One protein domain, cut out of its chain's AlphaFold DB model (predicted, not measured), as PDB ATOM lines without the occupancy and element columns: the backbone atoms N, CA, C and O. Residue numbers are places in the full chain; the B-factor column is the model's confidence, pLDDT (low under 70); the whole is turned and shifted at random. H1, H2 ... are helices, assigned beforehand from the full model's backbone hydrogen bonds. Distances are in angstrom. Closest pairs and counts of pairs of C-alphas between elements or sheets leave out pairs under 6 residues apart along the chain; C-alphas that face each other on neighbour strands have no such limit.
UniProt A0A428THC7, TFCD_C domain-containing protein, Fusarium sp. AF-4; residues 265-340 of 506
ATOM      1  N   PHE A 265     626.677 738.353 669.576       34.25
ATOM      2  CA  PHE A 265     625.628 737.831 668.674       34.25
ATOM      3  C   PHE A 265     625.076 736.439 669.055       34.25
ATOM      4  O   PHE A 265     623.879 736.192 668.926       34.25
ATOM      5  N   GLY A 266     625.915 735.526 669.562       43.28
ATOM      6  CA  GLY A 266     625.458 734.233 670.097       43.28
ATOM      7  C   GLY A 266     624.605 734.375 671.372       43.28
ATOM      8  O   GLY A 266     623.516 733.801 671.450       43.28
ATOM      9  N   PRO A 267     625.057 735.159 672.371       55.25
ATOM     10  CA  PRO A 267     624.278 735.541 673.546       55.25
ATOM     11  C   PRO A 267     622.869 736.107 673.335       55.25
ATOM     12  O   PRO A 267     622.106 736.038 674.297       55.25
ATOM     13  N   PHE A 268     622.461 736.582 672.149       62.16
ATOM     14  CA  PHE A 268     621.043 736.901 671.908       62.16
ATOM     15  C   PHE A 268     620.170 735.648 672.085       62.16
ATOM     16  O   PHE A 268     619.304 735.620 672.956       62.16
ATOM     17  N   PHE A 269     620.479 734.561 671.365       66.88
ATOM     18  CA  PHE A 269     619.764 733.284 671.477       66.88
ATOM     19  C   PHE A 269     619.847 732.702 672.894       66.88
ATOM     20  O   PHE A 269     618.831 732.291 673.453       66.88
ATOM     21  N   PHE A 270     621.029 732.725 673.523       66.88
ATOM     22  CA  PHE A 270     621.177 732.233 674.897       66.88
ATOM     23  C   PHE A 270     620.461 733.108 675.939       66.88
ATOM     24  O   PHE A 270     619.990 732.568 676.938       66.88
ATOM     25  N   SER A 271     620.318 734.420 675.719       72.88
ATOM     26  CA  SER A 271     619.501 735.296 676.573       72.88
ATOM     27  C   SER A 271     618.012 735.038 676.361       72.88
ATOM     28  O   SER A 271     617.284 734.937 677.342       72.88
ATOM     29  N   THR A 272     617.547 734.823 675.126       75.19
ATOM     30  CA  THR A 272     616.157 734.410 674.871       75.19
ATOM     31  C   THR A 272     615.853 733.056 675.526       75.19
ATOM     32  O   THR A 272     614.862 732.937 676.244       75.19
ATOM     33  N   LEU A 273     616.741 732.060 675.391       72.56
ATOM     34  CA  LEU A 273     616.645 730.791 676.126       72.56
ATOM     35  C   LEU A 273     616.623 731.013 677.647       72.56
ATOM     36  O   LEU A 273     615.799 730.412 678.337       72.56
ATOM     37  N   ARG A 274     617.462 731.913 678.179       77.31
ATOM     38  CA  ARG A 274     617.478 732.267 679.606       77.31
ATOM     39  C   ARG A 274     616.137 732.827 680.071       77.31
ATOM     40  O   ARG A 274     615.569 732.299 681.021       77.31
ATOM     41  N   LEU A 275     615.602 733.819 679.362       77.38
ATOM     42  CA  LEU A 275     614.304 734.439 679.644       77.38
ATOM     43  C   LEU A 275     613.144 733.434 679.531       77.38
ATOM     44  O   LEU A 275     612.197 733.508 680.311       77.38
ATOM     45  N   SER A 276     613.246 732.448 678.634       79.00
ATOM     46  CA  SER A 276     612.278 731.346 678.516       79.00
ATOM     47  C   SER A 276     612.336 730.338 679.677       79.00
ATOM     48  O   SER A 276     611.355 729.660 679.963       79.00
ATOM     49  N   ALA A 277     613.457 730.256 680.395       76.75
ATOM     50  CA  ALA A 277     613.613 729.387 681.561       76.75
ATOM     51  C   ALA A 277     613.404 730.123 682.901       76.75
ATOM     52  O   ALA A 277     613.178 729.483 683.930       76.75
ATOM     53  N   GLU A 278     613.492 731.456 682.909       77.00
ATOM     54  CA  GLU A 278     613.413 732.290 684.109       77.00
ATOM     55  C   GLU A 278     612.000 732.441 684.692       77.00
ATOM     56  O   GLU A 278     610.979 732.302 684.011       77.00
ATOM     57  N   LYS A 279     611.941 732.824 685.973       72.12
ATOM     58  CA  LYS A 279     610.728 733.205 686.713       72.12
ATOM     59  C   LYS A 279     610.145 734.567 686.258       72.12
ATOM     60  O   LYS A 279     609.961 735.477 687.060       72.12
ATOM     61  N   LEU A 280     609.871 734.710 684.961       71.94
ATOM     62  CA  LEU A 280     609.369 735.927 684.317       71.94
ATOM     63  C   LEU A 280     608.082 735.646 683.529       71.94
ATOM     64  O   LEU A 280     608.092 735.649 682.303       71.94
ATOM     65  N   ASP A 281     606.957 735.404 684.204       67.31
ATOM     66  CA  ASP A 281     605.738 734.872 683.559       67.31
ATOM     67  C   ASP A 281     605.128 735.766 682.452       67.31
ATOM     68  O   ASP A 281     604.352 735.273 681.638       67.31
ATOM     69  N   ARG A 282     605.503 737.056 682.368       73.75
ATOM     70  CA  ARG A 282     605.171 737.950 681.234       73.75
ATOM     71  C   ARG A 282     606.161 737.893 680.066       73.75
ATOM     72  O   ARG A 282     605.759 738.125 678.938       73.75
ATOM     73  N   VAL A 283     607.440 737.617 680.325       75.44
ATOM     74  CA  VAL A 283     608.509 737.608 679.301       75.44
ATOM     75  C   VAL A 283     608.695 736.206 678.716       75.44
ATOM     76  O   VAL A 283     609.061 736.056 677.553       75.44
ATOM     77  N   ARG A 284     608.400 735.163 679.501       81.25
ATOM     78  CA  ARG A 284     608.541 733.759 679.103       81.25
ATOM     79  C   ARG A 284     607.746 733.382 677.836       81.25
ATOM     80  O   ARG A 284     608.326 732.682 677.006       81.25
ATOM     81  N   PRO A 285     606.490 733.843 677.627       78.50
ATOM     82  CA  PRO A 285     605.744 733.578 676.392       78.50
ATOM     83  C   PRO A 285     606.380 734.233 675.158       78.50
ATOM     84  O   PRO A 285     606.506 733.587 674.120       78.50
ATOM     85  N   GLU A 286     606.861 735.474 675.278       82.06
ATOM     86  CA  GLU A 286     607.543 736.182 674.184       82.06
ATOM     87  C   GLU A 286     608.888 735.522 673.849       82.06
ATOM     88  O   GLU A 286     609.212 735.277 672.686       82.06
ATOM     89  N   ALA A 287     609.645 735.123 674.875       81.19
ATOM     90  CA  ALA A 287     610.878 734.362 674.712       81.19
ATOM     91  C   ALA A 287     610.627 732.994 674.045       81.19
ATOM     92  O   ALA A 287     611.351 732.615 673.124       81.19
ATOM     93  N   GLN A 288     609.567 732.276 674.436       84.69
ATOM     94  CA  GLN A 288     609.114 731.042 673.780       84.69
ATOM     95  C   GLN A 288     608.747 731.281 672.305       84.69
ATOM     96  O   GLN A 288     609.140 730.494 671.437       84.69
ATOM     97  N   ALA A 289     608.020 732.360 672.006       83.50
ATOM     98  CA  ALA A 289     607.631 732.723 670.648       83.50
ATOM     99  C   ALA A 289     608.848 733.031 669.759       83.50
ATOM    100  O   ALA A 289     608.868 732.588 668.604       83.50
ATOM    101  N   ALA A 290     609.859 733.710 670.314       83.19
ATOM    102  CA  ALA A 290     611.120 734.051 669.658       83.19
ATOM    103  C   ALA A 290     612.047 732.837 669.448       83.19
ATOM    104  O   ALA A 290     612.568 732.663 668.349       83.19
ATOM    105  N   ILE A 291     612.195 731.936 670.429       79.81
ATOM    106  CA  ILE A 291     612.932 730.663 670.249       79.81
ATOM    107  C   ILE A 291     612.315 729.839 669.116       79.81
ATOM    108  O   ILE A 291     613.022 729.290 668.276       79.81
ATOM    109  N   ALA A 292     610.987 729.807 669.033       83.12
ATOM    110  CA  ALA A 292     610.280 729.122 667.958       83.12
ATOM    111  C   ALA A 292     610.458 729.757 666.559       83.12
ATOM    112  O   ALA A 292     609.962 729.185 665.595       83.12
ATOM    113  N   LEU A 293     611.148 730.898 666.416       80.56
ATOM    114  CA  LEU A 293     611.570 731.430 665.108       80.56
ATOM    115  C   LEU A 293     612.885 730.809 664.602       80.56
ATOM    116  O   LEU A 293     613.165 730.903 663.413       80.56
ATOM    117  N   VAL A 294     613.681 730.179 665.479       76.81
ATOM    118  CA  VAL A 294     614.959 729.524 665.118       76.81
ATOM    119  C   VAL A 294     614.915 727.992 665.216       76.81
ATOM    120  O   VAL A 294     615.882 727.318 664.864       76.81
ATOM    121  N   LEU A 295     613.790 727.426 665.660       73.75
ATOM    122  CA  LEU A 295     613.494 725.995 665.556       73.75
ATOM    123  C   LEU A 295     612.969 725.645 664.151       73.75
ATOM    124  O   LEU A 295     612.377 726.481 663.470       73.75
ATOM    125  N   LYS A 296     613.124 724.384 663.726       77.00
ATOM    126  CA  LYS A 296     612.490 723.876 662.492       77.00
ATOM    127  C   LYS A 296     610.968 723.910 662.648       77.00
ATOM    128  O   LYS A 296     610.471 723.685 663.745       77.00
ATOM    129  N   GLU A 297     610.214 724.109 661.568       74.44
ATOM    130  CA  GLU A 297     608.756 724.344 661.629       74.44
ATOM    131  C   GLU A 297     607.963 723.277 662.412       74.44
ATOM    132  O   GLU A 297     607.062 723.609 663.188       74.44
ATOM    133  N   GLY A 298     608.316 721.995 662.265       73.50
ATOM    134  CA  GLY A 298     607.696 720.902 663.025       73.50
ATOM    135  C   GLY A 298     607.939 721.006 664.535       73.50
ATOM    136  O   GLY A 298     607.008 720.853 665.325       73.50
ATOM    137  N   ASP A 299     609.165 721.346 664.931       72.44
ATOM    138  CA  ASP A 299     609.566 721.502 666.332       72.44
ATOM    139  C   ASP A 299     608.988 722.807 666.911       72.44
ATOM    140  O   ASP A 299     608.424 722.821 668.003       72.44
ATOM    141  N   ALA A 300     609.026 723.897 666.138       78.06
ATOM    142  CA  ALA A 300     608.468 725.206 666.473       78.06
ATOM    143  C   ALA A 300     606.951 725.155 666.725       78.06
ATOM    144  O   ALA A 300     606.454 725.728 667.700       78.06
ATOM    145  N   THR A 301     606.199 724.455 665.868       80.50
ATOM    146  CA  THR A 301     604.738 724.318 666.000       80.50
ATOM    147  C   THR A 301     604.315 723.370 667.120       80.50
ATOM    148  O   THR A 301     603.172 723.463 667.572       80.50
ATOM    149  N   GLN A 302     605.198 722.490 667.601       79.75
ATOM    150  CA  GLN A 302     604.994 721.756 668.853       79.75
ATOM    151  C   GLN A 302     605.366 722.622 670.061       79.75
ATOM    152  O   GLN A 302     604.546 722.796 670.960       79.75
ATOM    153  N   PHE A 303     606.547 723.245 670.054       80.62
ATOM    154  CA  PHE A 303     607.054 724.064 671.157       80.62
ATOM    155  C   PHE A 303     606.130 725.244 671.498       80.62
ATOM    156  O   PHE A 303     605.894 725.503 672.675       80.62
ATOM    157  N   ARG A 304     605.515 725.899 670.500       83.75
ATOM    158  CA  ARG A 304     604.502 726.963 670.700       83.75
ATOM    159  C   ARG A 304     603.172 726.489 671.304       83.75
ATOM    160  O   ARG A 304     602.415 727.324 671.782       83.75
ATOM    161  N   LYS A 305     602.860 725.187 671.280       85.75
ATOM    162  CA  LYS A 305     601.630 724.625 671.881       85.75
ATOM    163  C   LYS A 305     601.803 724.241 673.349       85.75
ATOM    164  O   LYS A 305     600.814 723.954 674.017       85.75
ATOM    165  N   LEU A 306     603.037 724.197 673.849       84.56
ATOM    166  CA  LEU A 306     603.323 723.865 675.240       84.56
ATOM    167  C   LEU A 306     603.049 725.073 676.138       84.56
ATOM    168  O   LEU A 306     603.502 726.179 675.851       84.56
ATOM    169  N   THR A 307     602.374 724.863 677.267       83.00
ATOM    170  CA  THR A 307     602.252 725.905 678.293       83.00
ATOM    171  C   THR A 307     603.636 726.225 678.857       83.00
ATOM    172  O   THR A 307     604.343 725.310 679.287       83.00
ATOM    173  N   PHE A 308     603.986 727.510 678.937       76.25
ATOM    174  CA  PHE A 308     605.253 728.063 679.456       76.25
ATOM    175  C   PHE A 308     605.508 727.819 680.965       76.25
ATOM    176  O   PHE A 308     606.392 728.417 681.577       76.25
ATOM    177  N   SER A 309     604.716 726.958 681.600       80.94
ATOM    178  CA  SER A 309     604.884 726.469 682.973       80.94
ATOM    179  C   SER A 309     604.848 724.934 683.065       80.94
ATOM    180  O   SER A 309     604.963 724.386 684.154       80.94
ATOM    181  N   SER A 310     604.673 724.222 681.946       81.88
ATOM    182  CA  SER A 310     604.475 722.766 681.933       81.88
ATOM    183  C   SER A 310     605.782 721.977 682.066       81.88
ATOM    184  O   SER A 310     606.840 722.403 681.604       81.88
ATOM    185  N   LYS A 311     605.700 720.764 682.628       83.50
ATOM    186  CA  LYS A 311     606.841 719.839 682.740       83.50
ATOM    187  C   LYS A 311     607.514 719.580 681.381       83.50
ATOM    188  O   LYS A 311     608.729 719.701 681.275       83.50
ATOM    189  N   ILE A 312     606.723 719.326 680.334       81.44
ATOM    190  CA  ILE A 312     607.210 719.043 678.968       81.44
ATOM    191  C   ILE A 312     607.935 720.259 678.364       81.44
ATOM    192  O   ILE A 312     608.962 720.109 677.703       81.44
ATOM    193  N   TYR A 313     607.444 721.477 678.619       83.31
ATOM    194  CA  TYR A 313     608.141 722.707 678.236       83.31
ATOM    195  C   TYR A 313     609.527 722.793 678.891       83.31
ATOM    196  O   TYR A 313     610.522 723.014 678.202       83.31
ATOM    197  N   PHE A 314     609.614 722.519 680.195       79.81
ATOM    198  CA  PHE A 314     610.888 722.513 680.915       79.81
ATOM    199  C   PHE A 314     611.837 721.391 680.480       79.81
ATOM    200  O   PHE A 314     613.031 721.648 680.362       79.81
ATOM    201  N   GLN A 315     611.341 720.196 680.155       79.06
ATOM    202  CA  GLN A 315     612.159 719.117 679.580       79.06
ATOM    203  C   GLN A 315     612.788 719.534 678.242       79.06
ATOM    204  O   GLN A 315     613.985 719.345 678.034       79.06
ATOM    205  N   ASN A 316     612.025 720.201 677.372       76.38
ATOM    206  CA  ASN A 316     612.554 720.733 676.114       76.38
ATOM    207  C   ASN A 316     613.593 721.850 676.315       76.38
ATOM    208  O   ASN A 316     614.517 721.956 675.514       76.38
ATOM    209  N   LEU A 317     613.504 722.648 677.386       77.31
ATOM    210  CA  LEU A 317     614.543 723.626 677.737       77.31
ATOM    211  C   LEU A 317     615.797 722.987 678.359       77.31
ATOM    212  O   LEU A 317     616.903 723.484 678.138       77.31
ATOM    213  N   LEU A 318     615.659 721.877 679.093       74.44
ATOM    214  CA  LEU A 318     616.795 721.113 679.630       74.44
ATOM    215  C   LEU A 318     617.622 720.468 678.505       74.44
ATOM    216  O   LEU A 318     618.847 720.566 678.528       74.44
ATOM    217  N   ASN A 319     616.963 719.961 677.455       69.38
ATOM    218  CA  ASN A 319     617.601 719.507 676.208       69.38
ATOM    219  C   ASN A 319     618.374 720.624 675.462       69.38
ATOM    220  O   ASN A 319     619.175 720.342 674.572       69.38
ATOM    221  N   LEU A 320     618.145 721.897 675.812       65.38
ATOM    222  CA  LEU A 320     618.873 723.070 675.307       65.38
ATOM    223  C   LEU A 320     619.927 723.588 676.313       65.38
ATOM    224  O   LEU A 320     620.450 724.692 676.163       65.38
ATOM    225  N   HIS A 321     620.282 722.762 677.305       62.47
ATOM    226  CA  HIS A 321     621.460 722.867 678.179       62.47
ATOM    227  C   HIS A 321     621.539 724.098 679.104       62.47
ATOM    228  O   HIS A 321     622.610 724.426 679.625       62.47
ATOM    229  N   LEU A 322     620.423 724.789 679.367       62.62
ATOM    230  CA  LEU A 322     620.436 726.054 680.110       62.62
ATOM    231  C   LEU A 322     620.038 725.911 681.591       62.62
ATOM    232  O   LEU A 322     618.866 725.989 681.943       62.62
ATOM    233  N   MET A 323     621.021 725.808 682.494       67.88
ATOM    234  CA  MET A 323     620.746 725.811 683.945       67.88
ATOM    235  C   MET A 323     620.478 727.207 684.532       67.88
ATOM    236  O   MET A 323     619.700 727.336 685.474       67.88
ATOM    237  N   ALA A 324     621.128 728.264 684.029       61.53
ATOM    238  CA  ALA A 324     621.191 729.562 684.720       61.53
ATOM    239  C   ALA A 324     619.836 730.281 684.876       61.53
ATOM    240  O   ALA A 324     619.593 730.888 685.915       61.53
ATOM    241  N   GLY A 325     618.951 730.192 683.877       64.25
ATOM    242  CA  GLY A 325     617.570 730.677 683.995       64.25
ATOM    243  C   GLY A 325     616.677 729.680 684.738       64.25
ATOM    244  O   GLY A 325     615.940 730.064 685.646       64.25
ATOM    245  N   PHE A 326     616.820 728.391 684.408       79.38
ATOM    246  CA  PHE A 326     616.014 727.282 684.928       79.38
ATOM    247  C   PHE A 326     615.986 727.213 686.457       79.38
ATOM    248  O   PHE A 326     614.914 727.059 687.047       79.38
ATOM    249  N   VAL A 327     617.145 727.376 687.115       78.06
ATOM    250  CA  VAL A 327     617.220 727.332 688.584       78.06
ATOM    251  C   VAL A 327     616.274 728.338 689.238       78.06
ATOM    252  O   VAL A 327     615.720 728.027 690.283       78.06
ATOM    253  N   THR A 328     616.027 729.503 688.626       78.69
ATOM    254  CA  THR A 328     615.153 730.537 689.209       78.69
ATOM    255  C   THR A 328     613.690 730.084 689.296       78.69
ATOM    256  O   THR A 328     613.062 730.294 690.334       78.69
ATOM    257  N   SER A 329     613.181 729.402 688.260       78.31
ATOM    258  CA  SER A 329     611.820 728.843 688.214       78.31
ATOM    259  C   SER A 329     611.664 727.621 689.119       78.31
ATOM    260  O   SER A 329     610.649 727.480 689.795       78.31
ATOM    261  N   ALA A 330     612.690 726.766 689.189       81.12
ATOM    262  CA  ALA A 330     612.705 725.611 690.084       81.12
ATOM    263  C   ALA A 330     612.921 725.993 691.568       81.12
ATOM    264  O   ALA A 330     612.612 725.202 692.459       81.12
ATOM    265  N   ASP A 331     613.466 727.176 691.860       85.50
ATOM    266  CA  ASP A 331     613.679 727.670 693.223       85.50
ATOM    267  C   ASP A 331     612.422 728.332 693.800       85.50
ATOM    268  O   ASP A 331     611.900 727.884 694.820       85.50
ATOM    269  N   THR A 332     611.905 729.375 693.138       76.62
ATOM    270  CA  THR A 332     610.687 730.073 693.578       76.62
ATOM    271  C   THR A 332     609.797 730.439 692.399       76.62
ATOM    272  O   THR A 332     610.251 731.015 691.418       76.62
ATOM    273  N   GLY A 333     608.484 730.303 692.546       71.31
ATOM    274  CA  GLY A 333     607.517 730.595 691.485       71.31
ATOM    275  C   GLY A 333     606.100 730.720 692.030       71.31
ATOM    276  O   GLY A 333     605.923 730.932 693.228       71.31
ATOM    277  N   ASN A 334     605.114 730.532 691.153       75.81
ATOM    278  CA  ASN A 334     603.901 729.816 691.552       75.81
ATOM    279  C   ASN A 334     604.300 728.388 691.997       75.81
ATOM    280  O   ASN A 334     605.313 727.860 691.530       75.81
ATOM    281  N   GLU A 335     603.527 727.758 692.875       80.56
ATOM    282  CA  GLU A 335     603.797 726.399 693.355       80.56
ATOM    283  C   GLU A 335     603.784 725.388 692.193       80.56
ATOM    284  O   GLU A 335     604.736 724.622 692.045       80.56
ATOM    285  N   ASP A 336     602.817 725.500 691.272       81.25
ATOM    286  CA  ASP A 336     602.755 724.698 690.036       81.25
ATOM    287  C   ASP A 336     604.034 724.802 689.190       81.25
ATOM    288  O   ASP A 336     604.507 723.809 688.641       81.25
ATOM    289  N   LEU A 337     604.609 726.009 689.091       81.25
ATOM    290  CA  LEU A 337     605.830 726.280 688.326       81.25
ATOM    291  C   LEU A 337     607.033 725.587 688.980       81.25
ATOM    292  O   LEU A 337     607.787 724.894 688.299       81.25
ATOM    293  N   VAL A 338     607.176 725.718 690.302       85.94
ATOM    294  CA  VAL A 338     608.248 725.068 691.072       85.94
ATOM    295  C   VAL A 338     608.145 723.544 690.972       85.94
ATOM    296  O   VAL A 338     609.152 722.880 690.718       85.94
ATOM    297  N   ILE A 339     606.938 722.986 691.119       85.81
ATOM    298  CA  ILE A 339     606.680 721.547 690.996       85.81
ATOM    299  C   ILE A 339     606.998 721.065 689.575       85.81
ATOM    300  O   ILE A 339     607.741 720.096 689.416       85.81
ATOM    301  N   ALA A 340     606.501 721.745 688.538       85.00
ATOM    302  CA  ALA A 340     606.713 721.353 687.148       85.00
ATOM    303  C   ALA A 340     608.190 721.420 686.728       85.00
ATOM    304  O   ALA A 340     608.682 720.479 686.101       85.00
TER     305      ALA A 340
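What this domain is: This is residues 265 to 340 of the 506 residues of the protein "TFCD_C domain-containing protein" of Fusarium sp. AF-4 (UniProt A0A428THC7). Six short helices make a small cluster round the last turns of the longest one, H1: H2 folds back along H1 as a helical hairpin, and H5, beside the end of H1, runs onward the same way. H3 lies off to one side and touches no helix, while H6 turns back from H5, its end coming close to the beginning of H4. The printed part has 76 residues, with six named helices, H1 to H6 in chain order, and no named strand; the class is all helix. The whole is compact, with a radius of gyration of the C-alphas of 11.4 A, and spans 32 by 26 by 22 A.

How they stand to each other: H1, residues 265 to 277, is the hub. It touches H2, residues 284 to 291, with Ser 276 and Arg 284 closest, their C-alphas 4.5 A apart; the tilt of 37 degrees, opposite ways, is only just steep. Residues 273 to 277 alone touch H5, residues 323 to 331, at 14 degrees, a shallow tilt, the same way; the closest C-alphas, of Ala 277 and Phe 326, are 4.6 A apart. H6, residues 335 to 340, touches H5 only at the corner, C-alphas 330 and 338 being 4.6 A apart. Every O i to N i+4 pair is within hydrogen-bond range in H2, H6, H3, residues 297 to 303, and H4, residues 311 to 318; H1 has 8 of 9 and H5 3 of 5. H1 and H4 only just touch, with 3 pairs of C-alphas within 8 A, the closest those of Ala 277 and Leu 317, 7.0 A. H2 and H3 are close but not clearly touching, the closest C-alphas, 288 and 303, being 7.7 A apart.

Where its parts are: H1 begins at C-alpha 265, (625.628, 737.831, 668.674), and is 19.5 A long. H5 measures 11.8 A, and H6 ends at C-alpha 340, (606.713, 721.353, 687.148).

The domain as a whole: The C-alphas of Phe 265 and Glu 335, the two farthest apart, are 34.9 A apart. The printed part has no cut and no long link. The pLDDT is under 70 at residues 265 to 270, 281 and 319 to 325.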